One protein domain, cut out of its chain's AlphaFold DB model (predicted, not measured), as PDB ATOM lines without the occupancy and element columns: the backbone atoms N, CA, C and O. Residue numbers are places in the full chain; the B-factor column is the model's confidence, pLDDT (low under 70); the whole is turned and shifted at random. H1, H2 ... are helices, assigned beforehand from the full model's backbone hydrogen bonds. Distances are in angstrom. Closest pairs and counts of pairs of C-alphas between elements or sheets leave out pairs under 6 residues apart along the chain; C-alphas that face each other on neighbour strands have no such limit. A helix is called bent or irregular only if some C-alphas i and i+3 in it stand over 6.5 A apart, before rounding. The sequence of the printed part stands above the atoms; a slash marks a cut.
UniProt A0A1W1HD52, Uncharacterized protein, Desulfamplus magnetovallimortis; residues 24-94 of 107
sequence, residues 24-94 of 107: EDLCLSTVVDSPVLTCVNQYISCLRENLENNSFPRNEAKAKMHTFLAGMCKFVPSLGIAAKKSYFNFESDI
ATOM      1  N   GLU A  24     -86.637 153.974  -6.161       95.00
ATOM      2  CA  GLU A  24     -86.012 155.280  -6.007       95.00
ATOM      3  C   GLU A  24     -85.820 155.993  -7.354       95.00
ATOM      4  O   GLU A  24     -86.153 157.174  -7.457       95.00
ATOM      5  N   ASP A  25     -85.361 155.281  -8.387       93.25
ATOM      6  CA  ASP A  25     -85.185 155.840  -9.732       93.25
ATOM      7  C   ASP A  25     -86.532 156.250 -10.338       93.25
ATOM      8  O   ASP A  25     -86.656 157.346 -10.887       93.25
ATOM      9  N   LEU A  26     -87.562 155.411 -10.169       92.75
ATOM     10  CA  LEU A  26     -88.927 155.708 -10.609       92.75
ATOM     11  C   LEU A  26     -89.497 156.947  -9.914       92.75
ATOM     12  O   LEU A  26     -90.149 157.769 -10.544       92.75
ATOM     13  N   CYS A  27     -89.273 157.108  -8.612       94.19
ATOM     14  CA  CYS A  27     -89.768 158.283  -7.903       94.19
ATOM     15  C   CYS A  27     -89.009 159.555  -8.302       94.19
ATOM     16  O   CYS A  27     -89.644 160.586  -8.522       94.19
ATOM     17  N   LEU A  28     -87.677 159.501  -8.433       94.94
ATOM     18  CA  LEU A  28     -86.878 160.658  -8.862       94.94
ATOM     19  C   LEU A  28     -87.195 161.083 -10.298       94.94
ATOM     20  O   LEU A  28     -87.163 162.276 -10.594       94.94
ATOM     21  N   SER A  29     -87.553 160.145 -11.178       93.44
ATOM     22  CA  SER A  29     -87.920 160.476 -12.554       93.44
ATOM     23  C   SER A  29     -89.228 161.277 -12.650       93.44
ATOM     24  O   SER A  29     -89.409 162.048 -13.588       93.44
ATOM     25  N   THR A  30     -90.104 161.214 -11.641       94.19
ATOM     26  CA  THR A  30     -91.294 162.087 -11.578       94.19
ATOM     27  C   THR A  30     -90.962 163.560 -11.314       94.19
ATOM     28  O   THR A  30     -91.827 164.420 -11.458       94.19
ATOM     29  N   VAL A  31     -89.727 163.864 -10.906       94.31
ATOM     30  CA  VAL A  31     -89.275 165.202 -10.498       94.31
ATOM     31  C   VAL A  31     -87.967 165.602 -11.184       94.31
ATOM     32  O   VAL A  31     -87.151 166.312 -10.597       94.31
ATOM     33  N   VAL A  32     -87.764 165.163 -12.432       93.38
ATOM     34  CA  VAL A  32     -86.559 165.481 -13.226       93.38
ATOM     35  C   VAL A  32     -86.292 166.979 -13.360       93.38
ATOM     36  O   VAL A  32     -85.134 167.386 -13.379       93.38
ATOM     37  N   ASP A  33     -87.347 167.793 -13.370       93.00
ATOM     38  CA  ASP A  33     -87.258 169.250 -13.489       93.00
ATOM     39  C   ASP A  33     -86.944 169.951 -12.154       93.00
ATOM     40  O   ASP A  33     -86.829 171.175 -12.094       93.00
ATOM     41  N   SER A  34     -86.816 169.201 -11.052       93.81
ATOM     42  CA  SER A  34     -86.492 169.778  -9.750       93.81
ATOM     43  C   SER A  34     -85.040 170.273  -9.717       93.81
ATOM     44  O   SER A  34     -84.121 169.475  -9.919       93.81
ATOM     45  N   PRO A  35     -84.780 171.543  -9.344       94.56
ATOM     46  CA  PRO A  35     -83.416 172.064  -9.233       94.56
ATOM     47  C   PRO A  35     -82.595 171.343  -8.153       94.56
ATOM     48  O   PRO A  35     -81.370 171.269  -8.243       94.56
ATOM     49  N   VAL A  36     -83.258 170.750  -7.152       95.19
ATOM     50  CA  VAL A  36     -82.596 169.920  -6.132       95.19
ATOM     51  C   VAL A  36     -81.914 168.720  -6.788       95.19
ATOM     52  O   VAL A  36     -80.817 168.338  -6.381       95.19
ATOM     53  N   LEU A  37     -82.514 168.146  -7.837       95.56
ATOM     54  CA  LEU A  37     -81.964 166.980  -8.522       95.56
ATOM     55  C   LEU A  37     -80.657 167.307  -9.259       95.56
ATOM     56  O   LEU A  37     -79.754 166.471  -9.308       95.56
ATOM     57  N   THR A  38     -80.498 168.538  -9.756       96.12
ATOM     58  CA  THR A  38     -79.220 169.018 -10.299       96.12
ATOM     59  C   THR A  38     -78.118 168.967  -9.239       96.12
ATOM     60  O   THR A  38     -77.055 168.399  -9.493       96.12
ATOM     61  N   CYS A  39     -78.381 169.482  -8.033       97.31
ATOM     62  CA  CYS A  39     -77.424 169.442  -6.923       97.31
ATOM     63  C   CYS A  39     -77.121 168.005  -6.472       97.31
ATOM     64  O   CYS A  39     -75.971 167.675  -6.190       97.31
ATOM     65  N   VAL A  40     -78.132 167.133  -6.445       97.50
ATOM     66  CA  VAL A  40     -77.965 165.703  -6.134       97.50
ATOM     67  C   VAL A  40     -77.015 165.040  -7.125       97.50
ATOM     68  O   VAL A  40     -76.079 164.358  -6.713       97.50
ATOM     69  N   ASN A  41     -77.224 165.256  -8.424       96.81
ATOM     70  CA  ASN A  41     -76.381 164.667  -9.459       96.81
ATOM     71  C   ASN A  41     -74.935 165.166  -9.356       96.81
ATOM     72  O   ASN A  41     -74.014 164.359  -9.433       96.81
ATOM     73  N   GLN A  42     -74.730 166.461  -9.104       97.94
ATOM     74  CA  GLN A  42     -73.395 167.021  -8.870       97.94
ATOM     75  C   GLN A  42     -72.715 166.408  -7.639       97.94
ATOM     76  O   GLN A  42     -71.544 166.043  -7.706       97.94
ATOM     77  N   TYR A  43     -73.446 166.243  -6.533       97.88
ATOM     78  CA  TYR A  43     -72.928 165.606  -5.323       97.88
ATOM     79  C   TYR A  43     -72.498 164.158  -5.582       97.88
ATOM     80  O   TYR A  43     -71.382 163.779  -5.241       97.88
ATOM     81  N   ILE A  44     -73.348 163.357  -6.228       97.31
ATOM     82  CA  ILE A  44     -73.035 161.953  -6.526       97.31
ATOM     83  C   ILE A  44     -71.862 161.832  -7.506       97.31
ATOM     84  O   ILE A  44     -71.004 160.974  -7.301       97.31
ATOM     85  N   SER A  45     -71.775 162.699  -8.520       97.38
ATOM     86  CA  SER A  45     -70.609 162.757  -9.414       97.38
ATOM     87  C   SER A  45     -69.330 163.094  -8.647       97.38
ATOM     88  O   SER A  45     -68.336 162.390  -8.793       97.38
ATOM     89  N   CYS A  46     -69.380 164.084  -7.749       97.94
ATOM     90  CA  CYS A  46     -68.254 164.430  -6.883       97.94
ATOM     91  C   CYS A  46     -67.811 163.233  -6.022       97.94
ATOM     92  O   CYS A  46     -66.621 162.926  -5.962       97.94
ATOM     93  N   LEU A  47     -68.752 162.499  -5.415       97.50
ATOM     94  CA  LEU A  47     -68.424 161.283  -4.664       97.50
ATOM     95  C   LEU A  47     -67.783 160.208  -5.549       97.50
ATOM     96  O   LEU A  47     -66.854 159.543  -5.106       97.50
ATOM     97  N   ARG A  48     -68.266 160.032  -6.783       95.50
ATOM     98  CA  ARG A  48     -67.733 159.032  -7.719       95.50
ATOM     99  C   ARG A  48     -66.298 159.345  -8.142       95.50
ATOM    100  O   ARG A  48     -65.520 158.425  -8.351       95.50
ATOM    101  N   GLU A  49     -65.963 160.623  -8.276       96.75
ATOM    102  CA  GLU A  49     -64.624 161.071  -8.672       96.75
ATOM    103  C   GLU A  49     -63.611 161.020  -7.522       96.75
ATOM    104  O   GLU A  49     -62.425 160.813  -7.767       96.75
ATOM    105  N   ASN A  50     -64.061 161.210  -6.277       97.50
ATOM    106  CA  ASN A  50     -63.168 161.418  -5.132       97.50
ATOM    107  C   ASN A  50     -63.112 160.248  -4.141       97.50
ATOM    108  O   ASN A  50     -62.199 160.205  -3.317       97.50
ATOM    109  N   LEU A  51     -64.074 159.321  -4.164       96.31
ATOM    110  CA  LEU A  51     -64.081 158.166  -3.267       96.31
ATOM    111  C   LEU A  51     -63.571 156.909  -3.967       96.31
ATOM    112  O   LEU A  51     -63.902 156.629  -5.115       96.31
ATOM    113  N   GLU A  52     -62.832 156.093  -3.223       94.56
ATOM    114  CA  GLU A  52     -62.521 154.730  -3.644       94.56
ATOM    115  C   GLU A  52     -63.801 153.882  -3.741       94.56
ATOM    116  O   GLU A  52     -64.768 154.095  -3.003       94.56
ATOM    117  N   ASN A  53     -63.787 152.845  -4.586       86.00
ATOM    118  CA  ASN A  53     -64.949 151.972  -4.818       86.00
ATOM    119  C   ASN A  53     -65.542 151.366  -3.531       86.00
ATOM    120  O   ASN A  53     -66.749 151.152  -3.455       86.00
ATOM    121  N   ASN A  54     -64.719 151.103  -2.510       89.88
ATOM    122  CA  ASN A  54     -65.178 150.551  -1.228       89.88
ATOM    123  C   ASN A  54     -65.878 151.587  -0.331       89.88
ATOM    124  O   ASN A  54     -66.610 151.206   0.584       89.88
ATOM    125  N   SER A  55     -65.650 152.876  -0.585       92.31
ATOM    126  CA  SER A  55     -66.222 154.007   0.152       92.31
ATOM    127  C   SER A  55     -67.387 154.667  -0.589       92.31
ATOM    128  O   SER A  55     -68.197 155.346   0.040       92.31
ATOM    129  N   PHE A  56     -67.504 154.460  -1.905       94.69
ATOM    130  CA  PHE A  56     -68.649 154.914  -2.689       94.69
ATOM    131  C   PHE A  56     -69.942 154.181  -2.264       94.69
ATOM    132  O   PHE A  56     -69.898 152.995  -1.916       94.69
ATOM    133  N   PRO A  57     -71.121 154.841  -2.284       94.31
ATOM    134  CA  PRO A  57     -72.374 154.184  -1.943       94.31
ATOM    135  C   PRO A  57     -72.622 152.932  -2.790       94.31
ATOM    136  O   PRO A  57     -72.757 153.001  -4.008       94.31
ATOM    137  N   ARG A  58     -72.772 151.777  -2.127       93.69
ATOM    138  CA  ARG A  58     -73.059 150.486  -2.789       93.69
ATOM    139  C   ARG A  58     -74.331 150.504  -3.636       93.69
ATOM    140  O   ARG A  58     -74.496 149.673  -4.520       93.69
ATOM    141  N   ASN A  59     -75.257 151.402  -3.307       94.25
ATOM    142  CA  ASN A  59     -76.510 151.579  -4.012       94.25
ATOM    143  C   ASN A  59     -76.724 153.066  -4.301       94.25
ATOM    144  O   ASN A  59     -77.108 153.842  -3.422       94.25
ATOM    145  N   GLU A  60     -76.453 153.450  -5.540       94.50
ATOM    146  CA  GLU A  60     -76.520 154.841  -5.968       94.50
ATOM    147  C   GLU A  60     -77.949 155.387  -6.007       94.50
ATOM    148  O   GLU A  60     -78.157 156.533  -5.617       94.50
ATOM    149  N   ALA A  61     -78.940 154.586  -6.412       94.75
ATOM    150  CA  ALA A  61     -80.340 155.015  -6.449       94.75
ATOM    151  C   ALA A  61     -80.830 155.425  -5.049       94.75
ATOM    152  O   ALA A  61     -81.422 156.491  -4.861       94.75
ATOM    153  N   LYS A  62     -80.478 154.633  -4.026       95.25
ATOM    154  CA  LYS A  62     -80.741 154.965  -2.619       95.25
ATOM    155  C   LYS A  62     -79.990 156.209  -2.162       95.25
ATOM    156  O   LYS A  62     -80.581 157.052  -1.488       95.25
ATOM    157  N   ALA A  63     -78.715 156.344  -2.529       96.38
ATOM    158  CA  ALA A  63     -77.929 157.527  -2.188       96.38
ATOM    159  C   ALA A  63     -78.546 158.797  -2.795       96.38
ATOM    160  O   ALA A  63     -78.814 159.745  -2.063       96.38
ATOM    161  N   LYS A  64     -78.875 158.778  -4.094       96.88
ATOM    162  CA  LYS A  64     -79.560 159.873  -4.796       96.88
ATOM    163  C   LYS A  64     -80.864 160.256  -4.119       96.88
ATOM    164  O   LYS A  64     -81.082 161.436  -3.859       96.88
ATOM    165  N   MET A  65     -81.707 159.275  -3.794       96.81
ATOM    166  CA  MET A  65     -82.974 159.532  -3.114       96.81
ATOM    167  C   MET A  65     -82.752 160.221  -1.766       96.81
ATOM    168  O   MET A  65     -83.372 161.243  -1.490       96.81
ATOM    169  N   HIS A  66     -81.838 159.723  -0.934       96.38
ATOM    170  CA  HIS A  66     -81.565 160.342   0.364       96.38
ATOM    171  C   HIS A  66     -80.961 161.744   0.245       96.38
ATOM    172  O   HIS A  66     -81.379 162.636   0.981       96.38
ATOM    173  N   THR A  67     -80.042 161.971  -0.696       96.50
ATOM    174  CA  THR A  67     -79.504 163.311  -0.970       96.50
ATOM    175  C   THR A  67     -80.608 164.255  -1.446       96.50
ATOM    176  O   THR A  67     -80.676 165.392  -0.982       96.50
ATOM    177  N   PHE A  68     -81.516 163.787  -2.310       96.94
ATOM    178  CA  PHE A  68     -82.665 164.570  -2.764       96.94
ATOM    179  C   PHE A  68     -83.546 164.986  -1.586       96.94
ATOM    180  O   PHE A  68     -83.821 166.170  -1.418       96.94
ATOM    181  N   LEU A  69     -83.914 164.043  -0.713       96.12
ATOM    182  CA  LEU A  69     -84.720 164.332   0.478       96.12
ATOM    183  C   LEU A  69     -84.008 165.266   1.469       96.12
ATOM    184  O   LEU A  69     -84.671 166.078   2.115       96.12
ATOM    185  N   ALA A  70     -82.680 165.179   1.581       95.06
ATOM    186  CA  ALA A  70     -81.877 166.080   2.407       95.06
ATOM    187  C   ALA A  70     -81.828 167.515   1.851       95.06
ATOM    188  O   ALA A  70     -81.718 168.459   2.627       95.06
ATOM    189  N   GLY A  71     -81.943 167.685   0.529       93.06
ATOM    190  CA  GLY A  71     -81.986 168.992  -0.134       93.06
ATOM    191  C   GLY A  71     -83.350 169.693  -0.094       93.06
ATOM    192  O   GLY A  71     -83.457 170.850  -0.501       93.06
ATOM    193  N   MET A  72     -84.402 169.026   0.387       92.88
ATOM    194  CA  MET A  72     -85.740 169.615   0.488       92.88
ATOM    195  C   MET A  72     -85.855 170.562   1.689       92.88
ATOM    196  O   MET A  72     -85.317 170.302   2.761       92.88
ATOM    197  N   CYS A  73     -86.652 171.628   1.548       90.31
ATOM    198  CA  CYS A  73     -86.852 172.636   2.602       90.31
ATOM    199  C   CYS A  73     -87.318 172.043   3.946       90.31
ATOM    200  O   CYS A  73     -86.920 172.518   5.009       90.31
ATOM    201  N   LYS A  74     -88.154 170.998   3.918       91.06
ATOM    202  CA  LYS A  74     -88.527 170.238   5.115       91.06
ATOM    203  C   LYS A  74     -87.993 168.821   4.981       91.06
ATOM    204  O   LYS A  74     -88.420 168.067   4.114       91.06
ATOM    205  N   PHE A  75     -87.103 168.440   5.884       88.44
ATOM    206  CA  PHE A  75     -86.549 167.096   5.876       88.44
ATOM    207  C   PHE A  75     -87.633 166.025   6.087       88.44
ATOM    208  O   PHE A  75     -88.544 166.165   6.913       88.44
ATOM    209  N   VAL A  76     -87.509 164.927   5.341       91.25
ATOM    210  CA  VAL A  76     -88.299 163.705   5.510       91.25
ATOM    211  C   VAL A  76     -87.370 162.490   5.473       91.25
ATOM    212  O   VAL A  76     -86.535 162.393   4.577       91.25
ATOM    213  N   PRO A  77     -87.501 161.543   6.417       86.25
ATOM    214  CA  PRO A  77     -86.512 160.479   6.575       86.25
ATOM    215  C   PRO A  77     -86.691 159.313   5.592       86.25
ATOM    216  O   PRO A  77     -85.816 158.455   5.506       86.25
ATOM    217  N   SER A  78     -87.816 159.233   4.873       93.00
ATOM    218  CA  SER A  78     -88.098 158.110   3.975       93.00
ATOM    219  C   SER A  78     -88.925 158.502   2.753       93.00
ATOM    220  O   SER A  78     -89.758 159.410   2.805       93.00
ATOM    221  N   LEU A  79     -88.730 157.745   1.668       93.06
ATOM    222  CA  LEU A  79     -89.455 157.886   0.402       93.06
ATOM    223  C   LEU A  79     -90.973 157.802   0.608       93.06
ATOM    224  O   LEU A  79     -91.705 158.658   0.124       93.06
ATOM    225  N   GLY A  80     -91.460 156.829   1.386       92.56
ATOM    226  CA  GLY A  80     -92.898 156.665   1.634       92.56
ATOM    227  C   GLY A  80     -93.540 157.852   2.368       92.56
ATOM    228  O   GLY A  80     -94.699 158.184   2.123       92.56
ATOM    229  N   ILE A  81     -92.791 158.534   3.240       93.75
ATOM    230  CA  ILE A  81     -93.261 159.770   3.880       93.75
ATOM    231  C   ILE A  81     -93.214 160.934   2.885       93.75
ATOM    232  O   ILE A  81     -94.161 161.715   2.831       93.75
ATOM    233  N   ALA A  82     -92.151 161.036   2.082       94.56
ATOM    234  CA  ALA A  82     -92.021 162.045   1.030       94.56
ATOM    235  C   ALA A  82     -93.179 161.967   0.015       94.56
ATOM    236  O   ALA A  82     -93.791 162.984  -0.310       94.56
ATOM    237  N   ALA A  83     -93.557 160.749  -0.380       93.38
ATOM    238  CA  ALA A  83     -94.732 160.442  -1.192       93.38
ATOM    239  C   ALA A  83     -96.026 161.026  -0.606       93.38
ATOM    240  O   ALA A  83     -96.752 161.739  -1.293       93.38
ATOM    241  N   LYS A  84     -96.289 160.802   0.688       93.31
ATOM    242  CA  LYS A  84     -97.470 161.364   1.370       93.31
ATOM    243  C   LYS A  84     -97.440 162.887   1.494       93.31
ATOM    244  O   LYS A  84     -98.496 163.497   1.613       93.31
ATOM    245  N   LYS A  85     -96.251 163.498   1.499       93.00
ATOM    246  CA  LYS A  85     -96.070 164.958   1.547       93.00
ATOM    247  C   LYS A  85     -96.019 165.612   0.160       93.00
ATOM    248  O   LYS A  85     -95.630 166.774   0.077       93.00
ATOM    249  N   SER A  86     -96.389 164.890  -0.900       91.56
ATOM    250  CA  SER A  86     -96.436 165.402  -2.278       91.56
ATOM    251  C   SER A  86     -95.078 165.887  -2.800       91.56
ATOM    252  O   SER A  86     -95.006 166.862  -3.540       91.56
ATOM    253  N   TYR A  87     -93.984 165.222  -2.404       93.06
ATOM    254  CA  TYR A  87     -92.636 165.551  -2.905       93.06
ATOM    255  C   TYR A  87     -92.379 165.001  -4.308       93.06
ATOM    256  O   TYR A  87     -91.402 165.388  -4.939       93.06
ATOM    257  N   PHE A  88     -93.245 164.107  -4.781       94.19
ATOM    258  CA  PHE A  88     -93.189 163.491  -6.100       94.19
ATOM    259  C   PHE A  88     -94.419 163.893  -6.906       94.19
ATOM    260  O   PHE A  88     -95.505 164.069  -6.344       94.19
ATOM    261  N   ASN A  89     -94.260 164.008  -8.222       93.69
ATOM    262  CA  ASN A  89     -95.372 164.309  -9.110       93.69
ATOM    263  C   ASN A  89     -96.114 163.017  -9.473       93.69
ATOM    264  O   ASN A  89     -95.761 162.331 -10.434       93.69
ATOM    265  N   PHE A  90     -97.167 162.692  -8.724       91.75
ATOM    266  CA  PHE A  90     -97.985 161.520  -9.031       91.75
ATOM    267  C   PHE A  90     -98.833 161.657 -10.291       91.75
ATOM    268  O   PHE A  90     -99.303 160.642 -10.793       91.75
ATOM    269  N   GLU A  91     -98.951 162.851 -10.870       92.62
ATOM    270  CA  GLU A  91     -99.587 163.055 -12.173       92.62
ATOM    271  C   GLU A  91     -98.634 162.827 -13.351       92.62
ATOM    272  O   GLU A  91     -99.082 162.816 -14.490       92.62
ATOM    273  N   SER A  92     -97.346 162.565 -13.094       91.69
ATOM    274  CA  SER A  92     -96.377 162.237 -14.141       91.69
ATOM    275  C   SER A  92     -96.813 161.022 -14.967       91.69
ATOM    276  O   SER A  92     -97.245 160.000 -14.417       91.69
ATOM    277  N   ASP A  93     -96.623 161.117 -16.284       91.69
ATOM    278  CA  ASP A  93     -96.923 160.042 -17.233       91.69
ATOM    279  C   ASP A  93     -96.072 158.790 -17.015       91.69
ATOM    280  O   ASP A  93     -96.479 157.688 -17.371       91.69
ATOM    281  N   ILE A  94     -94.919 158.932 -16.360       89.69
ATOM    282  CA  ILE A  94     -94.036 157.814 -16.006       89.69
ATOM    283  C   ILE A  94     -94.759 156.794 -15.111       89.69
ATOM    284  O   ILE A  94     -94.433 155.611 -15.105       89.69
TER     285      ILE A  94
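This is residues 24 to 94 of the 107 residues of an uncharacterized protein of Desulfamplus magnetovallimortis (UniProt A0A1W1HD52). The long helix H2 runs lengthwise along one side of a small helical body, and H3 packs on it at a slant, between H2 and the short helix H4. The short helix H1 packs on H3 from another side. At one end of the long axis residues 49 to 54 stick out, of which 49 and 50 belong to H2 and 51 to 54 to the link from H2 to H3, and at the other end residues 85 to 94 trail on past H4 without a named element. The printed part has 71 residues with four named helices, in the order H1, H2, H3, H4, and no named strand; the class is all helix. The whole is compact, with a radius of gyration of the C-alphas of 12.5 A, yet elongated, with spans of 38 by 23 by 19 A.

H1, residues 24 to 29, begins with C-alpha 24 at (-86.012, 155.280, -6.007) and is 8.6 A long from first to last C-alpha. H2, residues 35 to 50, is the longest helix at 23.2 A, from C-alpha 35 at (-83.416, 172.064, -9.233) to C-alpha 50 at (-63.168, 161.418, -5.132). H3, residues 60 to 70, is 15.0 A long. H4, residues 79 to 84, is 8.8 A long and ends with C-alpha 84 at (-97.470, 161.364, 1.370). None of the four is bent or irregular.

H3 is the hub, touching the three other helices. H1 touches H3 at a steep tilt of 66 degrees, the same way; their closest C-alphas, those of Glu 24 and Ala 61, are 5.7 A apart. H2 touches H3 at a steep tilt of 50 degrees, opposite ways, with the closest C-alphas, those of Val 40 and Phe 68, 5.9 A apart. H3 and H4 only just touch, with 3 pairs of C-alphas within 8 A; the closest are those of Met 65 and Leu 79, 7.6 A apart, and the tilt is steep at 46 degrees, the same way. The packing is mostly crossed, with 0 of these 3 pairs at a shallow tilt. H1 and H4 are close but not clearly touching, the C-alphas of Glu 24 and Leu 79, their closest, being 7.7 A apart. H1 and H2 are only just apart, at 8.0 A between their closest C-alphas, and H2 and H4 are apart. In H1, H2, H3 and H4 every O i to N i+4 pair is within hydrogen-bond range.

The two C-alphas farthest apart, those of Glu 52 and Glu 91, are 38.9 A from each other. The printed part has no cut. The link from H1 to H2 is tight, with 5 residues; those from H2 to H3, with 9, and from H3 to H4, with 8, are short. The mean pLDDT of the printed part is 94.1, and no printed residue of this model is under 70.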